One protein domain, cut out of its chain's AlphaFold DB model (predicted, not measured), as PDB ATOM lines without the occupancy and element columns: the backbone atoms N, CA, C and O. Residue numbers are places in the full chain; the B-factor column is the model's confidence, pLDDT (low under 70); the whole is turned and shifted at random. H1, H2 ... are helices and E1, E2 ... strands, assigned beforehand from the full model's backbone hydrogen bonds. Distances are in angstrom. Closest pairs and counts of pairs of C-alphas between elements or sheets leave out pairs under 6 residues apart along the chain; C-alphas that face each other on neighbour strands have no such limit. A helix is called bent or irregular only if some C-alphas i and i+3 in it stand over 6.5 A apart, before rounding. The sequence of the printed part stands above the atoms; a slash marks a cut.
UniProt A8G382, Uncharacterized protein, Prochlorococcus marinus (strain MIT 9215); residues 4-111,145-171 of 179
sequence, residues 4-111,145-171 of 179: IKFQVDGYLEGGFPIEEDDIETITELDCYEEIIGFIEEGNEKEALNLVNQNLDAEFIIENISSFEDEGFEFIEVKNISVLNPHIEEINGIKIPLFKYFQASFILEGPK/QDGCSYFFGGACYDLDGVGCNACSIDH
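AT A GLANCE: This is residues 4 to 111 and 145 to 171 of the 179 residues of an uncharacterized protein of Prochlorococcus marinus (strain MIT 9215) (UniProt A8G382). A long, twisted sheet of four strands makes one wall of an elongated body, and a small sheet, E2, E5 and E6, lies partly face to face with it, its strands crossing those of the large one. The bent far part of the long E3 and E4 hairpin meets three short helices, H1, H2 and H3, at one end of the body, while little H4 is near the other end. The printed part has 135 residues with four named helices and seven named strands, in the order E1 H1 H2 H3 E2 H4 E3 E4 E5 E6 E7. The sheets run E3 E4 E1 E7 and E2 E5 E6, all antiparallel, and the class is mixed, helices and strands. The whole is compact by its radius of gyration of the C-alphas, 15.7 A, with spans of 51 by 27 by 24 A.

HOW THE PARTS SIT: Begin with the hairpin of E3, residues 73 to 90, and E4, residues 93 to 110, where N 83 and O 100 are 2.9 A apart, within hydrogen-bond range. E3 bends by 92 degrees at residue 87, and E4 by 62 degrees at residue 99. Beside E4 find E1, residues 4 to 13, with N 8 and O 105 at 2.8 A; beside E1 is the edge strand E7, residues 164 to 169, with N 11 and O 166 at 3.0 A. The second sheet has E2, residues 55 to 59, E5, residues 148 to 152, and E6, residues 155 to 157; N 151 and O 56 are 2.8 A apart, N 157 and O 150 2.9 A, and E5 and E6 form a hairpin. The two sheets form a sandwich, two sheets face to face, with strands at 53 degrees; the closest C-alphas of E2 and E3, Phe 59 and Phe 74, are 6.1 A apart. H1, residues 20 to 27, H2, residues 32 to 40, and H3, residues 44 to 51, with the large sheet make two layers, helices on one face of a sheet. H2 and H3, a helical hairpin, touch at Ile 35 and Ala 47, closest C-alphas 5.0 A apart, at a shallow tilt of 17 degrees, opposite ways. H1 is also on the small sheet; the closest C-alphas of H1 and E6, Asp 22 and Ala 155, are 4.4 A apart. H4, residues 65 to 69, only grazes the large sheet with residues 67 to 68. In H1, H2, H3 and H4 every O i to N i+4 pair is within hydrogen-bond range.

IN THESE COORDINATES: Find C-alpha 4 at (5.813, 93.658, 31.684); from there E1 runs 29.6 A. E3 spans 36.5 A and E4 46.6 A, ending at C-alpha 110, (2.391, 97.553, 27.622). E7 spans 17.2 A and ends at C-alpha 169, (2.137, 82.532, 25.779).

THE WHOLE: The C-alphas farthest apart, Gly 92 and Lys 111, are 51.5 A apart. Residues 112 to 144 are cut out, and C-alphas 111 and 145 are 21.4 A apart across the cut. Of the links printed whole, none is long. Mean pLDDT of the printed part is 94.2; look for low confidence at residues 161 to 162, under 70.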
ATOM      1  N   ILE A   4       5.532  94.955  31.068       98.06
ATOM      2  CA  ILE A   4       5.813  93.658  31.684       98.06
ATOM      3  C   ILE A   4       6.493  92.736  30.687       98.06
ATOM      4  O   ILE A   4       6.257  92.833  29.485       98.06
ATOM      5  N   LYS A   5       7.338  91.851  31.217       98.31
ATOM      6  CA  LYS A   5       8.025  90.820  30.444       98.31
ATOM      7  C   LYS A   5       7.363  89.479  30.669       98.31
ATOM      8  O   LYS A   5       7.160  89.104  31.823       98.31
ATOM      9  N   PHE A   6       7.095  88.760  29.595       98.31
ATOM     10  CA  PHE A   6       6.522  87.423  29.637       98.31
ATOM     11  C   PHE A   6       7.213  86.524  28.615       98.31
ATOM     12  O   PHE A   6       7.926  86.997  27.729       98.31
ATOM     13  N   GLN A   7       7.064  85.221  28.812       98.44
ATOM     14  CA  GLN A   7       7.616  84.201  27.940       98.44
ATOM     15  C   GLN A   7       6.560  83.752  26.936       98.44
ATOM     16  O   GLN A   7       5.374  83.655  27.243       98.44
ATOM     17  N   VAL A   8       7.040  83.469  25.739       97.88
ATOM     18  CA  VAL A   8       6.306  82.900  24.626       97.88
ATOM     19  C   VAL A   8       7.090  81.681  24.154       97.88
ATOM     20  O   VAL A   8       8.282  81.784  23.886       97.88
ATOM     21  N   ASP A   9       6.458  80.519  24.091       97.75
ATOM     22  CA  ASP A   9       7.087  79.269  23.676       97.75
ATOM     23  C   ASP A   9       6.650  78.906  22.261       97.75
ATOM     24  O   ASP A   9       5.456  78.787  21.980       97.75
ATOM     25  N   GLY A  10       7.630  78.738  21.374       96.19
ATOM     26  CA  GLY A  10       7.424  78.384  19.979       96.19
ATOM     27  C   GLY A  10       8.002  77.017  19.629       96.19
ATOM     28  O   GLY A  10       9.001  76.567  20.205       96.19
ATOM     29  N   TYR A  11       7.386  76.371  18.641       95.06
ATOM     30  CA  TYR A  11       7.974  75.224  17.962       95.06
ATOM     31  C   TYR A  11       7.729  75.257  16.453       95.06
ATOM     32  O   TYR A  11       6.775  75.865  15.965       95.06
ATOM     33  N   LEU A  12       8.587  74.541  15.732       95.06
ATOM     34  CA  LEU A  12       8.465  74.263  14.305       95.06
ATOM     35  C   LEU A  12       8.680  72.763  14.081       95.06
ATOM     36  O   LEU A  12       9.757  72.231  14.353       95.06
ATOM     37  N   GLU A  13       7.644  72.069  13.611       94.81
ATOM     38  CA  GLU A  13       7.704  70.661  13.216       94.81
ATOM     39  C   GLU A  13       7.812  70.536  11.694       94.81
ATOM     40  O   GLU A  13       6.906  70.947  10.970       94.81
ATOM     41  N   GLY A  14       8.884  69.895  11.223       90.69
ATOM     42  CA  GLY A  14       9.087  69.598   9.801       90.69
ATOM     43  C   GLY A  14       9.683  70.734   8.965       90.69
ATOM     44  O   GLY A  14       9.594  70.668   7.744       90.69
ATOM     45  N   GLY A  15      10.285  71.743   9.599       91.06
ATOM     46  CA  GLY A  15      10.968  72.830   8.898       91.06
ATOM     47  C   GLY A  15      12.165  72.361   8.066       91.06
ATOM     48  O   GLY A  15      12.863  71.410   8.435       91.06
ATOM     49  N   PHE A  16      12.422  73.052   6.961       91.31
ATOM     50  CA  PHE A  16      13.552  72.812   6.056       91.31
ATOM     51  C   PHE A  16      14.003  74.151   5.429       91.31
ATOM     52  O   PHE A  16      13.239  75.119   5.453       91.31
ATOM     53  N   PRO A  17      15.235  74.238   4.895       91.38
ATOM     54  CA  PRO A  17      15.710  75.444   4.219       91.38
ATOM     55  C   PRO A  17      14.989  75.636   2.881       91.38
ATOM     56  O   PRO A  17      15.040  74.755   2.017       91.38
ATOM     57  N   ILE A  18      14.303  76.770   2.721       82.62
ATOM     58  CA  ILE A  18      13.462  77.046   1.546       82.62
ATOM     59  C   ILE A  18      14.295  77.612   0.393       82.62
ATOM     60  O   ILE A  18      14.073  77.246  -0.766       82.62
ATOM     61  N   GLU A  19      15.244  78.499   0.690       87.44
ATOM     62  CA  GLU A  19      16.006  79.207  -0.335       87.44
ATOM     63  C   GLU A  19      17.284  78.446  -0.730       87.44
ATOM     64  O   GLU A  19      17.891  77.726   0.063       87.44
ATOM     65  N   GLU A  20      17.727  78.602  -1.985       87.38
ATOM     66  CA  GLU A  20      19.001  78.013  -2.435       87.38
ATOM     67  C   GLU A  20      20.190  78.561  -1.622       87.38
ATOM     68  O   GLU A  20      21.118  77.813  -1.314       87.38
ATOM     69  N   ASP A  21      20.117  79.830  -1.214       91.06
ATOM     70  CA  ASP A  21      21.132  80.502  -0.398       91.06
ATOM     71  C   ASP A  21      21.205  79.909   1.029       91.06
ATOM     72  O   ASP A  21      22.292  79.810   1.605       91.06
ATOM     73  N   ASP A  22      20.082  79.435   1.588       92.44
ATOM     74  CA  ASP A  22      20.046  78.732   2.882       92.44
ATOM     75  C   ASP A  22      20.770  77.382   2.793       92.44
ATOM     76  O   ASP A  22      21.556  77.009   3.667       92.44
ATOM     77  N   ILE A  23      20.538  76.649   1.699       91.56
ATOM     78  CA  ILE A  23      21.216  75.381   1.413       91.56
ATOM     79  C   ILE A  23      22.729  75.600   1.290       91.56
ATOM     80  O   ILE A  23      23.501  74.851   1.894       91.56
ATOM     81  N   GLU A  24      23.160  76.620   0.541       93.19
ATOM     82  CA  GLU A  24      24.578  76.979   0.412       93.19
ATOM     83  C   GLU A  24      25.178  77.297   1.788       93.19
ATOM     84  O   GLU A  24      26.160  76.664   2.187       93.19
ATOM     85  N   THR A  25      24.510  78.159   2.561       94.94
ATOM     86  CA  THR A  25      24.910  78.550   3.921       94.94
ATOM     87  C   THR A  25      25.142  77.338   4.826       94.94
ATOM     88  O   THR A  25      26.159  77.270   5.516       94.94
ATOM     89  N   ILE A  26      24.252  76.340   4.792       94.75
ATOM     90  CA  ILE A  26      24.402  75.107   5.581       94.75
ATOM     91  C   ILE A  26      25.644  74.316   5.160       94.75
ATOM     92  O   ILE A  26      26.386  73.827   6.015       94.75
ATOM     93  N   THR A  27      25.879  74.168   3.854       94.38
ATOM     94  CA  THR A  27      27.010  73.374   3.338       94.38
ATOM     95  C   THR A  27      28.371  74.031   3.563       94.38
ATOM     96  O   THR A  27      29.389  73.338   3.577       94.38
ATOM     97  N   GLU A  28      28.397  75.346   3.769       95.75
ATOM     98  CA  GLU A  28      29.611  76.108   4.064       95.75
ATOM     99  C   GLU A  28      30.008  76.086   5.550       95.75
ATOM    100  O   GLU A  28      31.094  76.554   5.903       95.75
ATOM    101  N   LEU A  29      29.180  75.518   6.437       95.69
ATOM    102  CA  LEU A  29      29.511  75.405   7.857       95.69
ATOM    103  C   LEU A  29      30.723  74.494   8.078       95.69
ATOM    104  O   LEU A  29      30.747  73.344   7.640       95.69
ATOM    105  N   ASP A  30      31.677  74.949   8.897       95.62
ATOM    106  CA  ASP A  30      32.872  74.168   9.269       95.62
ATOM    107  C   ASP A  30      32.531  72.782   9.864       95.62
ATOM    108  O   ASP A  30      33.336  71.853   9.792       95.62
ATOM    109  N   CYS A  31      31.340  72.634  10.456       95.25
ATOM    110  CA  CYS A  31      30.856  71.400  11.082       95.25
ATOM    111  C   CYS A  31      29.936  70.543  10.191       95.25
ATOM    112  O   CYS A  31      29.508  69.476  10.631       95.25
ATOM    113  N   TYR A  32      29.638  70.970   8.959       97.06
ATOM    114  CA  TYR A  32      28.656  70.325   8.080       97.06
ATOM    115  C   TYR A  32      28.944  68.829   7.855       97.06
ATOM    116  O   TYR A  32      28.107  67.980   8.164       97.06
ATOM    117  N   GLU A  33      30.151  68.488   7.393       97.38
ATOM    118  CA  GLU A  33      30.536  67.095   7.104       97.38
ATOM    119  C   GLU A  33      30.482  66.201   8.356       97.38
ATOM    120  O   GLU A  33      30.120  65.027   8.280       97.38
ATOM    121  N   GLU A  34      30.814  66.755   9.527       97.56
ATOM    122  CA  GLU A  34      30.794  66.019  10.795       97.56
ATOM    123  C   GLU A  34      29.356  65.749  11.265       97.56
ATOM    124  O   GLU A  34      29.046  64.639  11.700       97.56
ATOM    125  N   ILE A  35      28.454  66.723  11.102       97.31
ATOM    126  CA  ILE A  35      27.025  66.558  11.395       97.31
ATOM    127  C   ILE A  35      26.417  65.477  10.499       97.31
ATOM    128  O   ILE A  35      25.765  64.566  11.013       97.31
ATOM    129  N   ILE A  36      26.661  65.537   9.185       97.94
ATOM    130  CA  ILE A  36      26.193  64.511   8.242       97.94
ATOM    131  C   ILE A  36      26.706  63.131   8.666       97.94
ATOM    132  O   ILE A  36      25.908  62.204   8.819       97.94
ATOM    133  N   GLY A  37      28.010  63.006   8.934       98.06
ATOM    134  CA  GLY A  37      28.613  61.749   9.376       98.06
ATOM    135  C   GLY A  37      27.957  61.182  10.638       98.06
ATOM    136  O   GLY A  37      27.595  60.006  10.670       98.06
ATOM    137  N   PHE A  38      27.724  62.010  11.661       98.31
ATOM    138  CA  PHE A  38      27.069  61.554  12.888       98.31
ATOM    139  C   PHE A  38      25.624  61.105  12.676       98.31
ATOM    140  O   PHE A  38      25.213  60.118  13.290       98.31
ATOM    141  N   ILE A  39      24.856  61.777  11.816       97.44
ATOM    142  CA  ILE A  39      23.479  61.362  11.521       97.44
ATOM    143  C   ILE A  39      23.475  60.015  10.779       97.44
ATOM    144  O   ILE A  39      22.716  59.119  11.151       97.44
ATOM    145  N   GLU A  40      24.357  59.821   9.793       97.44
ATOM    146  CA  GLU A  40      24.463  58.555   9.047       97.44
ATOM    147  C   GLU A  40      24.898  57.373   9.922       97.44
ATOM    148  O   GLU A  40      24.436  56.244   9.734       97.44
ATOM    149  N   GLU A  41      25.766  57.622  10.902       97.62
ATOM    150  CA  GLU A  41      26.213  56.621  11.875       97.62
ATOM    151  C   GLU A  41      25.175  56.339  12.979       97.62
ATOM    152  O   GLU A  41      25.366  55.425  13.789       97.62
ATOM    153  N   GLY A  42      24.074  57.099  13.030       96.38
ATOM    154  CA  GLY A  42      23.065  57.019  14.089       96.38
ATOM    155  C   GLY A  42      23.539  57.587  15.433       96.38
ATOM    156  O   GLY A  42      22.987  57.252  16.484       96.38
ATOM    157  N   ASN A  43      24.570  58.433  15.429       96.88
ATOM    158  CA  ASN A  43      25.101  59.110  16.608       96.88
ATOM    159  C   ASN A  43      24.390  60.452  16.850       96.88
ATOM    160  O   ASN A  43      24.999  61.523  16.850       96.88
ATOM    161  N   GLU A  44      23.077  60.384  17.084       95.31
ATOM    162  CA  GLU A  44      22.205  61.560  17.223       95.31
ATOM    163  C   GLU A  44      22.699  62.549  18.283       95.31
ATOM    164  O   GLU A  44      22.602  63.758  18.107       95.31
ATOM    165  N   LYS A  45      23.261  62.050  19.388       95.88
ATOM    166  CA  LYS A  45      23.723  62.901  20.486       95.88
ATOM    167  C   LYS A  45      24.848  63.840  20.048       95.88
ATOM    168  O   LYS A  45      24.810  65.017  20.390       95.88
ATOM    169  N   GLU A  46      25.849  63.325  19.337       96.69
ATOM    170  CA  GLU A  46      26.969  64.157  18.890       96.69
ATOM    171  C   GLU A  46      26.555  65.079  17.736       96.69
ATOM    172  O   GLU A  46      26.955  66.242  17.733       96.69
ATOM    173  N   ALA A  47      25.660  64.627  16.845       96.44
ATOM    174  CA  ALA A  47      25.049  65.497  15.838       96.44
ATOM    175  C   ALA A  47      24.343  66.700  16.491       96.44
ATOM    176  O   ALA A  47      24.638  67.850  16.173       96.44
ATOM    177  N   LEU A  48      23.468  66.449  17.470       95.94
ATOM    178  CA  LEU A  48      22.739  67.499  18.185       95.94
ATOM    179  C   LEU A  48      23.670  68.423  18.983       95.94
ATOM    180  O   LEU A  48      23.426  69.625  19.041       95.94
ATOM    181  N   ASN A  49      24.750  67.903  19.576       94.94
ATOM    182  CA  ASN A  49      25.734  68.732  20.283       94.94
ATOM    183  C   ASN A  49      26.400  69.768  19.365       94.94
ATOM    184  O   ASN A  49      26.675  70.876  19.824       94.94
ATOM    185  N   LEU A  50      26.692  69.407  18.111       94.94
ATOM    186  CA  LEU A  50      27.265  70.324  17.122       94.94
ATOM    187  C   LEU A  50      26.223  71.299  16.586       94.94
ATOM    188  O   LEU A  50      26.487  72.498  16.508       94.94
ATOM    189  N   VAL A  51      25.026  70.802  16.271       95.00
ATOM    190  CA  VAL A  51      23.935  71.646  15.779       95.00
ATOM    191  C   VAL A  51      23.600  72.733  16.796       95.00
ATOM    192  O   VAL A  51      23.613  73.905  16.443       95.00
ATOM    193  N   ASN A  52      23.433  72.378  18.073       92.25
ATOM    194  CA  ASN A  52      23.099  73.322  19.144       92.25
ATOM    195  C   ASN A  52      24.129  74.453  19.344       92.25
ATOM    196  O   ASN A  52      23.807  75.450  19.982       92.25
ATOM    197  N   GLN A  53      25.361  74.323  18.837       92.62
ATOM    198  CA  GLN A  53      26.365  75.400  18.883       92.62
ATOM    199  C   GLN A  53      26.154  76.462  17.798       92.62
ATOM    200  O   GLN A  53      26.754  77.530  17.876       92.62
ATOM    201  N   ASN A  54      25.325  76.156  16.801       93.88
ATOM    202  CA  ASN A  54      25.064  76.971  15.619       93.88
ATOM    203  C   ASN A  54      23.561  77.246  15.433       93.88
ATOM    204  O   ASN A  54      23.156  77.691  14.362       93.88
ATOM    205  N   LEU A  55      22.731  76.933  16.431       95.44
ATOM    206  CA  LEU A  55      21.306  77.248  16.399       95.44
ATOM    207  C   LEU A  55      21.069  78.690  16.823       95.44
ATOM    208  O   LEU A  55      21.662  79.156  17.798       95.44
ATOM    209  N   ASP A  56      20.131  79.331  16.140       95.69
ATOM    210  CA  ASP A  56      19.583  80.616  16.545       95.69
ATOM    211  C   ASP A  56      18.069  80.650  16.320       95.69
ATOM    212  O   ASP A  56      17.519  79.853  15.556       95.69
ATOM    213  N   ALA A  57      17.379  81.530  17.033       96.62
ATOM    214  CA  ALA A  57      15.964  81.790  16.824       96.62
ATOM    215  C   ALA A  57      15.641  83.221  17.233       96.62
ATOM    216  O   ALA A  57      16.178  83.751  18.207       96.62
ATOM    217  N   GLU A  58      14.709  83.817  16.508       95.94
ATOM    218  CA  GLU A  58      14.306  85.201  16.694       95.94
ATOM    219  C   GLU A  58      12.787  85.295  16.754       95.94
ATOM    220  O   GLU A  58      12.081  84.544  16.076       95.94
ATOM    221  N   PHE A  59      12.300  86.217  17.586       97.19
ATOM    222  CA  PHE A  59      10.911  86.639  17.533       97.19
ATOM    223  C   PHE A  59      10.828  87.971  16.786       97.19
ATOM    224  O   PHE A  59      11.250  89.001  17.312       97.19
ATOM    225  N   ILE A  60      10.287  87.947  15.573       96.12
ATOM    226  CA  ILE A  60      10.171  89.106  14.689       96.12
ATOM    227  C   ILE A  60       8.838  89.793  14.985       96.12
ATOM    228  O   ILE A  60       7.781  89.346  14.543       96.12
ATOM    229  N   ILE A  61       8.881  90.869  15.773       96.19
ATOM    230  CA  ILE A  61       7.683  91.624  16.176       96.19
ATOM    231  C   ILE A  61       6.955  92.186  14.951       96.19
ATOM    232  O   ILE A  61       5.732  92.195  14.920       96.19
ATOM    233  N   GLU A  62       7.703  92.593  13.930       95.06
ATOM    234  CA  GLU A  62       7.202  93.186  12.688       95.06
ATOM    235  C   GLU A  62       6.344  92.222  11.850       95.06
ATOM    236  O   GLU A  62       5.599  92.661  10.976       95.06
ATOM    237  N   ASN A  63       6.415  90.913  12.115       94.44
ATOM    238  CA  ASN A  63       5.532  89.931  11.481       94.44
ATOM    239  C   ASN A  63       4.149  89.862  12.144       94.44
ATOM    240  O   ASN A  63       3.258  89.203  11.617       94.44
ATOM    241  N   ILE A  64       3.967  90.520  13.292       95.38
ATOM    242  CA  ILE A  64       2.703  90.585  14.020       95.38
ATOM    243  C   ILE A  64       2.342  92.058  14.157       95.38
ATOM    244  O   ILE A  64       2.734  92.736  15.110       95.38
ATOM    245  N   SER A  65       1.579  92.557  13.187       93.81
ATOM    246  CA  SER A  65       1.274  93.986  13.049       93.81
ATOM    247  C   SER A  65       0.718  94.615  14.333       93.81
ATOM    248  O   SER A  65       1.155  95.687  14.745       93.81
ATOM    249  N   SER A  66      -0.176  93.910  15.030       94.75
ATOM    250  CA  SER A  66      -0.762  94.360  16.298       94.75
ATOM    251  C   SER A  66       0.261  94.489  17.436       94.75
ATOM    252  O   SER A  66       0.126  95.360  18.294       94.75
ATOM    253  N   PHE A  67       1.307  93.658  17.457       96.25
ATOM    254  CA  PHE A  67       2.385  93.759  18.441       96.25
ATOM    255  C   PHE A  67       3.319  94.926  18.112       96.25
ATOM    256  O   PHE A  67       3.711  95.660  19.023       96.25
ATOM    257  N   GLU A  68       3.651  95.128  16.833       95.94
ATOM    258  CA  GLU A  68       4.436  96.285  16.391       95.94
ATOM    259  C   GLU A  68       3.713  97.602  16.730       95.94
ATOM    260  O   GLU A  68       4.295  98.480  17.376       95.94
ATOM    261  N   ASP A  69       2.429  97.711  16.373       95.94
ATOM    262  CA  ASP A  69       1.616  98.920  16.555       95.94
ATOM    263  C   ASP A  69       1.437  99.299  18.037       95.94
ATOM    264  O   ASP A  69       1.488 100.482  18.394       95.94
ATOM    265  N   GLU A  70       1.298  98.308  18.922       95.94
ATOM    266  CA  GLU A  70       1.200  98.519  20.372       95.94
ATOM    267  C   GLU A  70       2.566  98.662  21.071       95.94
ATOM    268  O   GLU A  70       2.653  98.886  22.286       95.94
ATOM    269  N   GLY A  71       3.668  98.577  20.321       96.25
ATOM    270  CA  GLY A  71       5.018  98.777  20.837       96.25
ATOM    271  C   GLY A  71       5.492  97.648  21.752       96.25
ATOM    272  O   GLY A  71       6.087  97.910  22.811       96.25
ATOM    273  N   PHE A  72       5.210  96.401  21.378       97.62
ATOM    274  CA  PHE A  72       5.885  95.233  21.939       97.62
ATOM    275  C   PHE A  72       7.339  95.180  21.461       97.62
ATOM    276  O   PHE A  72       7.694  95.699  20.407       97.62
ATOM    277  N   GLU A  73       8.203  94.573  22.266       98.12
ATOM    278  CA  GLU A  73       9.625  94.429  21.965       98.12
ATOM    279  C   GLU A  73      10.076  92.992  22.235       98.12
ATOM    280  O   GLU A  73       9.775  92.423  23.290       98.12
ATOM    281  N   PHE A  74      10.848  92.421  21.310       98.06
ATOM    282  CA  PHE A  74      11.609  91.201  21.556       98.06
ATOM    283  C   PHE A  74      12.836  91.519  22.417       98.06
ATOM    284  O   PHE A  74      13.585  92.457  22.144       98.06
ATOM    285  N   ILE A  75      13.037  90.745  23.488       98.12
ATOM    286  CA  ILE A  75      14.106  90.983  24.465       98.12
ATOM    287  C   ILE A  75      15.238  89.972  24.320       98.12
ATOM    288  O   ILE A  75      16.403  90.363  24.257       98.12
ATOM    289  N   GLU A  76      14.917  88.680  24.372       97.44
ATOM    290  CA  GLU A  76      15.908  87.606  24.288       97.44
ATOM    291  C   GLU A  76      15.260  86.257  23.965       97.44
ATOM    292  O   GLU A  76      14.100  86.011  24.303       97.44
ATOM    293  N   VAL A  77      16.053  85.359  23.384       97.50
ATOM    294  CA  VAL A  77      15.721  83.946  23.176       97.50
ATOM    295  C   VAL A  77      16.352  83.070  24.265       97.50
ATOM    296  O   VAL A  77      17.435  83.351  24.785       97.50
ATOM    297  N   LYS A  78      15.665  81.990  24.631       95.88
ATOM    298  CA  LYS A  78      16.064  80.978  25.615       95.88
ATOM    299  C   LYS A  78      15.727  79.581  25.110       95.88
ATOM    300  O   LYS A  78      14.854  79.399  24.275       95.88
ATOM    301  N   ASN A  79      16.396  78.583  25.691       94.62
ATOM    302  CA  ASN A  79      16.063  77.160  25.545       94.62
ATOM    303  C   ASN A  79      15.958  76.656  24.093       94.62
ATOM    304  O   ASN A  79      15.232  75.698  23.829       94.62
ATOM    305  N   ILE A  80      16.700  77.268  23.168       95.88
ATOM    306  CA  ILE A  80      16.717  76.822  21.782       95.88
ATOM    307  C   ILE A  80      17.275  75.404  21.670       95.88
ATOM    308  O   ILE A  80      18.290  75.062  22.284       95.88
ATOM    309  N   SER A  81      16.591  74.562  20.906       95.19
ATOM    310  CA  SER A  81      17.054  73.209  20.613       95.19
ATOM    311  C   SER A  81      16.354  72.621  19.398       95.19
ATOM    312  O   SER A  81      15.260  73.043  19.021       95.19
ATOM    313  N   VAL A  82      16.980  71.591  18.832       95.62
ATOM    314  CA  VAL A  82      16.376  70.733  17.814       95.62
ATOM    315  C   VAL A  82      16.347  69.274  18.249       95.62
ATOM    316  O   VAL A  82      17.135  68.849  19.097       95.62
ATOM    317  N   LEU A  83      15.436  68.494  17.668       93.94
ATOM    318  CA  LEU A  83      15.257  67.072  17.965       93.94
ATOM    319  C   LEU A  83      15.079  66.242  16.689       93.94
ATOM    320  O   LEU A  83      14.545  66.713  15.684       93.94
ATOM    321  N   ASN A  84      15.444  64.961  16.789       94.31
ATOM    322  CA  ASN A  84      15.320  63.949  15.735       94.31
ATOM    323  C   ASN A  84      16.005  64.383  14.422       94.31
ATOM    324  O   ASN A  84      15.319  64.663  13.428       94.31
ATOM    325  N   PRO A  85      17.347  64.480  14.421       95.62
ATOM    326  CA  PRO A  85      18.085  64.845  13.225       95.62
ATOM    327  C   PRO A  85      17.985  63.729  12.177       95.62
ATOM    328  O   PRO A  85      18.068  62.544  12.500       95.62
ATOM    329  N   HIS A  86      17.808  64.104  10.918       95.12
ATOM    330  CA  HIS A  86      17.802  63.203   9.769       95.12
ATOM    331  C   HIS A  86      18.409  63.913   8.557       95.12
ATOM    332  O   HIS A  86      18.660  65.112   8.599       95.12
ATOM    333  N   ILE A  87      18.697  63.166   7.495       95.75
ATOM    334  CA  ILE A  87      19.245  63.720   6.257       95.75
ATOM    335  C   ILE A  87      18.198  63.584   5.166       95.75
ATOM    336  O   ILE A  87      17.676  62.490   4.957       95.75
ATOM    337  N   GLU A  88      17.969  64.671   4.440       92.75
ATOM    338  CA  GLU A  88      17.299  64.651   3.143       92.75
ATOM    339  C   GLU A  88      18.284  65.044   2.042       92.75
ATOM    340  O   GLU A  88      19.269  65.740   2.289       92.75
ATOM    341  N   GLU A  89      18.047  64.575   0.818       92.75
ATOM    342  CA  GLU A  89      18.875  64.922  -0.339       92.75
ATOM    343  C   GLU A  89      18.112  65.880  -1.257       92.75
ATOM    344  O   GLU A  89      17.187  65.480  -1.968       92.75
ATOM    345  N   ILE A  90      18.513  67.151  -1.262       86.88
ATOM    346  CA  ILE A  90      17.918  68.204  -2.086       86.88
ATOM    347  C   ILE A  90      18.889  68.501  -3.226       86.88
ATOM    348  O   ILE A  90      20.031  68.887  -3.000       86.88
ATOM    349  N   ASN A  91      18.464  68.277  -4.473       86.75
ATOM    350  CA  ASN A  91      19.294  68.497  -5.667       86.75
ATOM    351  C   ASN A  91      20.672  67.793  -5.640       86.75
ATOM    352  O   ASN A  91      21.631  68.268  -6.248       86.75
ATOM    353  N   GLY A  92      20.777  66.637  -4.975       90.69
ATOM    354  CA  GLY A  92      22.035  65.892  -4.841       90.69
ATOM    355  C   GLY A  92      22.904  66.305  -3.649       90.69
ATOM    356  O   GLY A  92      24.009  65.786  -3.494       90.69
ATOM    357  N   ILE A  93      22.428  67.241  -2.826       93.19
ATOM    358  CA  ILE A  93      23.116  67.764  -1.645       93.19
ATOM    359  C   ILE A  93      22.427  67.200  -0.405       93.19
ATOM    360  O   ILE A  93      21.205  67.264  -0.289       93.19
ATOM    361  N   LYS A  94      23.206  66.638   0.521       95.62
ATOM    362  CA  LYS A  94      22.687  66.143   1.797       95.62
ATOM    363  C   LYS A  94      22.453  67.314   2.736       95.62
ATOM    364  O   LYS A  94      23.376  68.060   3.014       95.62
ATOM    365  N   ILE A  95      21.249  67.442   3.264       94.94
ATOM    366  CA  ILE A  95      20.888  68.522   4.173       94.94
ATOM    367  C   ILE A  95      20.457  67.920   5.506       94.94
ATOM    368  O   ILE A  95      19.584  67.046   5.518       94.94
ATOM    369  N   PRO A  96      21.061  68.348   6.630       95.31
ATOM    370  CA  PRO A  96      20.569  67.976   7.942       95.31
ATOM    371  C   PRO A  96      19.226  68.670   8.191       95.31
ATOM    372  O   PRO A  96      19.124  69.896   8.182       95.31
ATOM    373  N   LEU A  97      18.195  67.872   8.430       94.38
ATOM    374  CA  LEU A  97      16.872  68.315   8.843       94.38
ATOM    375  C   LEU A  97      16.570  67.836  10.258       94.38
ATOM    376  O   LEU A  97      17.160  66.878  10.764       94.38
ATOM    377  N   PHE A  98      15.600  68.482  10.892       93.75
ATOM    378  CA  PHE A  98      15.194  68.185  12.257       93.75
ATOM    379  C   PHE A  98      13.684  68.068  12.301       93.75
ATOM    380  O   PHE A  98      12.975  68.891  11.726       93.75
ATOM    381  N   LYS A  99      13.168  67.044  12.987       92.75
ATOM    382  CA  LYS A  99      11.713  66.923  13.117       92.75
ATOM    383  C   LYS A  99      11.139  68.091  13.903       92.75
ATOM    384  O   LYS A  99      10.037  68.503  13.589       92.75
ATOM    385  N   TYR A 100      11.866  68.584  14.904       93.69
ATOM    386  CA  TYR A 100      11.412  69.668  15.768       93.69
ATOM    387  C   TYR A 100      12.511  70.698  15.982       93.69
ATOM    388  O   TYR A 100      13.620  70.320  16.355       93.69
ATOM    389  N   PHE A 101      12.153  71.970  15.843       95.31
ATOM    390  CA  PHE A 101      12.791  73.102  16.504       95.31
ATOM    391  C   PHE A 101      11.885  73.576  17.634       95.31
ATOM    392  O   PHE A 101      10.661  73.493  17.533       95.31
ATOM    393  N   GLN A 102      12.487  74.085  18.699       95.69
ATOM    394  CA  GLN A 102      11.769  74.739  19.785       95.69
ATOM    395  C   GLN A 102      12.629  75.846  20.384       95.69
ATOM    396  O   GLN A 102      13.854  75.705  20.470       95.69
ATOM    397  N   ALA A 103      11.985  76.926  20.810       97.44
ATOM    398  CA  ALA A 103      12.621  78.041  21.495       97.44
ATOM    399  C   ALA A 103      11.614  78.751  22.406       97.44
ATOM    400  O   ALA A 103      10.409  78.734  22.165       97.44
ATOM    401  N   SER A 104      12.131  79.392  23.449       98.00
ATOM    402  CA  SER A 104      11.376  80.290  24.317       98.00
ATOM    403  C   SER A 104      11.816  81.723  24.037       98.00
ATOM    404  O   SER A 104      13.007  82.025  24.067       98.00
ATOM    405  N   PHE A 105      10.878  82.629  23.829       98.38
ATOM    406  CA  PHE A 105      11.112  84.038  23.534       98.38
ATOM    407  C   PHE A 105      10.617  84.885  24.699       98.38
ATOM    408  O   PHE A 105       9.537  84.653  25.236       98.38
ATOM    409  N   ILE A 106      11.407  85.867  25.123       98.38
ATOM    410  CA  ILE A 106      10.980  86.849  26.117       98.38
ATOM    411  C   ILE A 106      10.550  88.106  25.381       98.38
ATOM    412  O   ILE A 106      11.372  88.754  24.730       98.38
ATOM    413  N   LEU A 107       9.281  88.461  25.539       98.38
ATOM    414  CA  LEU A 107       8.702  89.682  24.995       98.38
ATOM    415  C   LEU A 107       8.453  90.684  26.120       98.38
ATOM    416  O   LEU A 107       8.241  90.303  27.274       98.38
ATOM    417  N   GLU A 108       8.476  91.970  25.792       98.50
ATOM    418  CA  GLU A 108       8.037  93.048  26.672       98.50
ATOM    419  C   GLU A 108       6.916  93.842  26.005       98.50
ATOM    420  O   GLU A 108       7.066  94.282  24.871       98.50
ATOM    421  N   GLY A 109       5.817  94.069  26.724       97.94
ATOM    422  CA  GLY A 109       4.669  94.805  26.196       97.94
ATOM    423  C   GLY A 109       4.017  95.748  27.207       97.94
ATOM    424  O   GLY A 109       4.301  95.671  28.413       97.94
ATOM    425  N   PRO A 110       3.145  96.664  26.747       97.88
ATOM    426  CA  PRO A 110       2.391  97.553  27.622       97.88
ATOM    427  C   PRO A 110       1.424  96.760  28.505       97.88
ATOM    428  O   PRO A 110       0.577  96.014  28.021       97.88
ATOM    429  N   LYS A 111       1.486  96.979  29.822       96.88
ATOM    430  CA  LYS A 111       0.595  96.304  30.776       96.88
ATOM    431  C   LYS A 111      -0.887  96.628  30.546       96.88
ATOM    432  O   LYS A 111      -1.738  95.832  30.909       96.88
ATOM    433  N   GLN A 145       2.491  82.665  15.993       92.81
ATOM    434  CA  GLN A 145       3.501  81.848  15.326       92.81
ATOM    435  C   GLN A 145       4.212  82.551  14.171       92.81
ATOM    436  O   GLN A 145       5.325  82.146  13.844       92.81
ATOM    437  N   ASP A 146       3.620  83.599  13.597       92.12
ATOM    438  CA  ASP A 146       4.203  84.328  12.468       92.12
ATOM    439  C   ASP A 146       5.427  85.151  12.911       92.12
ATOM    440  O   ASP A 146       6.319  85.448  12.115       92.12
ATOM    441  N   GLY A 147       5.537  85.438  14.214       94.44
ATOM    442  CA  GLY A 147       6.731  86.026  14.814       94.44
ATOM    443  C   GLY A 147       7.890  85.042  15.014       94.44
ATOM    444  O   GLY A 147       9.023  85.481  15.167       94.44
ATOM    445  N   CYS A 148       7.669  83.724  15.022       95.25
ATOM    446  CA  CYS A 148       8.717  82.754  15.362       95.25
ATOM    447  C   CYS A 148       9.580  82.372  14.156       95.25
ATOM    448  O   CYS A 148       9.090  81.728  13.233       95.25
ATOM    449  N   SER A 149      10.879  82.664  14.213       94.50
ATOM    450  CA  SER A 149      11.856  82.269  13.189       94.50
ATOM    451  C   SER A 149      12.976  81.411  13.772       94.50
ATOM    452  O   SER A 149      13.444  81.666  14.884       94.50
ATOM    453  N   TYR A 150      13.416  80.396  13.025       95.69
ATOM    454  CA  TYR A 150      14.411  79.416  13.468       95.69
ATOM    455  C   TYR A 150      15.530  79.274  12.444       95.69
ATOM    456  O   TYR A 150      15.275  79.171  11.245       95.69
ATOM    457  N   PHE A 151      16.767  79.210  12.931       95.50
ATOM    458  CA  PHE A 151      17.953  79.216  12.091       95.50
ATOM    459  C   PHE A 151      18.954  78.141  12.509       95.50
ATOM    460  O   PHE A 151      19.169  77.876  13.696       95.50
ATOM    461  N   PHE A 152      19.631  77.563  11.521       95.56
ATOM    462  CA  PHE A 152      20.800  76.715  11.729       95.56
ATOM    463  C   PHE A 152      21.962  77.226  10.880       95.56
ATOM    464  O   PHE A 152      21.900  77.240   9.655       95.56
ATOM    465  N   GLY A 153      23.028  77.683  11.539       92.88
ATOM    466  CA  GLY A 153      24.201  78.235  10.862       92.88
ATOM    467  C   GLY A 153      23.931  79.527  10.086       92.88
ATOM    468  O   GLY A 153      24.709  79.873   9.206       92.88
ATOM    469  N   GLY A 154      22.836  80.227  10.402       92.88
ATOM    470  CA  GLY A 154      22.362  81.411   9.678       92.88
ATOM    471  C   GLY A 154      21.342  81.117   8.576       92.88
ATOM    472  O   GLY A 154      20.708  82.053   8.107       92.88
ATOM    473  N   ALA A 155      21.141  79.849   8.209       94.38
ATOM    474  CA  ALA A 155      20.113  79.447   7.256       94.38
ATOM    475  C   ALA A 155      18.743  79.374   7.930       94.38
ATOM    476  O   ALA A 155      18.626  78.789   9.014       94.38
ATOM    477  N   CYS A 156      17.723  79.940   7.293       93.75
ATOM    478  CA  CYS A 156      16.350  79.913   7.782       93.75
ATOM    479  C   CYS A 156      15.729  78.524   7.584       93.75
ATOM    480  O   CYS A 156      15.909  77.890   6.548       93.75
ATOM    481  N   TYR A 157      14.993  78.041   8.585       93.19
ATOM    482  CA  TYR A 157      14.180  76.833   8.491       93.19
ATOM    483  C   TYR A 157      12.715  77.216   8.641       93.19
ATOM    484  O   TYR A 157      12.314  77.754   9.673       93.19
ATOM    485  N   ASP A 158      11.917  76.888   7.630       89.44
ATOM    486  CA  ASP A 158      10.508  77.275   7.556       89.44
ATOM    487  C   ASP A 158       9.674  76.180   6.849       89.44
ATOM    488  O   ASP A 158      10.180  75.099   6.527       89.44
ATOM    489  N   LEU A 159       8.371  76.410   6.680       86.94
ATOM    490  CA  LEU A 159       7.390  75.494   6.108       86.94
ATOM    491  C   LEU A 159       7.058  75.867   4.647       86.94
ATOM    492  O   LEU A 159       6.359  76.839   4.387       86.94
ATOM    493  N   ASP A 160       7.382  75.011   3.674       75.44
ATOM    494  CA  ASP A 160       6.868  75.053   2.281       75.44
ATOM    495  C   ASP A 160       5.523  74.313   2.236       75.44
ATOM    496  O   ASP A 160       5.300  73.347   1.506       75.44
ATOM    497  N   GLY A 161       4.623  74.713   3.139       67.81
ATOM    498  CA  GLY A 161       3.269  74.173   3.254       67.81
ATOM    499  C   GLY A 161       3.160  72.742   3.800       67.81
ATOM    500  O   GLY A 161       2.080  72.148   3.717       67.81
ATOM    501  N   VAL A 162       4.231  72.177   4.369       65.88
ATOM    502  CA  VAL A 162       4.229  70.858   5.027       65.88
ATOM    503  C   VAL A 162       4.843  70.967   6.419       65.88
ATOM    504  O   VAL A 162       5.970  71.421   6.546       65.88
ATOM    505  N   GLY A 163       4.118  70.502   7.442       81.44
ATOM    506  CA  GLY A 163       4.528  70.589   8.847       81.44
ATOM    507  C   GLY A 163       3.571  71.453   9.665       81.44
ATOM    508  O   GLY A 163       2.423  71.659   9.262       81.44
ATOM    509  N   CYS A 164       4.026  71.922  10.824       85.38
ATOM    510  CA  CYS A 164       3.287  72.892  11.630       85.38
ATOM    511  C   CYS A 164       4.227  73.774  12.449       85.38
ATOM    512  O   CYS A 164       5.197  73.289  13.029       85.38
ATOM    513  N   ASN A 165       3.898  75.055  12.536       88.38
ATOM    514  CA  ASN A 165       4.467  76.005  13.475       88.38
ATOM    515  C   ASN A 165       3.373  76.390  14.471       88.38
ATOM    516  O   ASN A 165       2.201  76.508  14.114       88.38
ATOM    517  N   ALA A 166       3.737  76.553  15.734       89.19
ATOM    518  CA  ALA A 166       2.836  77.176  16.687       89.19
ATOM    519  C   ALA A 166       3.624  77.925  17.745       89.19
ATOM    520  O   ALA A 166       4.813  77.678  17.972       89.19
ATOM    521  N   CYS A 167       2.921  78.834  18.397       93.19
ATOM    522  CA  CYS A 167       3.467  79.680  19.422       93.19
ATOM    523  C   CYS A 167       2.400  79.940  20.478       93.19
ATOM    524  O   CYS A 167       1.242  80.162  20.133       93.19
ATOM    525  N   SER A 168       2.782  79.892  21.748       95.19
ATOM    526  CA  SER A 168       1.866  80.074  22.875       95.19
ATOM    527  C   SER A 168       2.502  80.937  23.952       95.19
ATOM    528  O   SER A 168       3.692  80.807  24.233       95.19
ATOM    529  N   ILE A 169       1.709  81.790  24.591       97.44
ATOM    530  CA  ILE A 169       2.137  82.532  25.779       97.44
ATOM    531  C   ILE A 169       2.301  81.549  26.946       97.44
ATOM    532  O   ILE A 169       1.434  80.714  27.180       97.44
ATOM    533  N   ASP A 170       3.386  81.650  27.714       97.88
ATOM    534  CA  ASP A 170       3.536  80.888  28.956       97.88
ATOM    535  C   ASP A 170       2.710  81.541  30.072       97.88
ATOM    536  O   ASP A 170       3.025  82.639  30.550       97.88
ATOM    537  N   HIS A 171       1.652  80.848  30.502       97.06
ATOM    538  CA  HIS A 171       0.667  81.375  31.452       97.06
ATOM    539  C   HIS A 171       1.313  81.760  32.789       97.06
ATOM    540  O   HIS A 171       1.011  82.815  33.345       97.06
TER     541      HIS A 171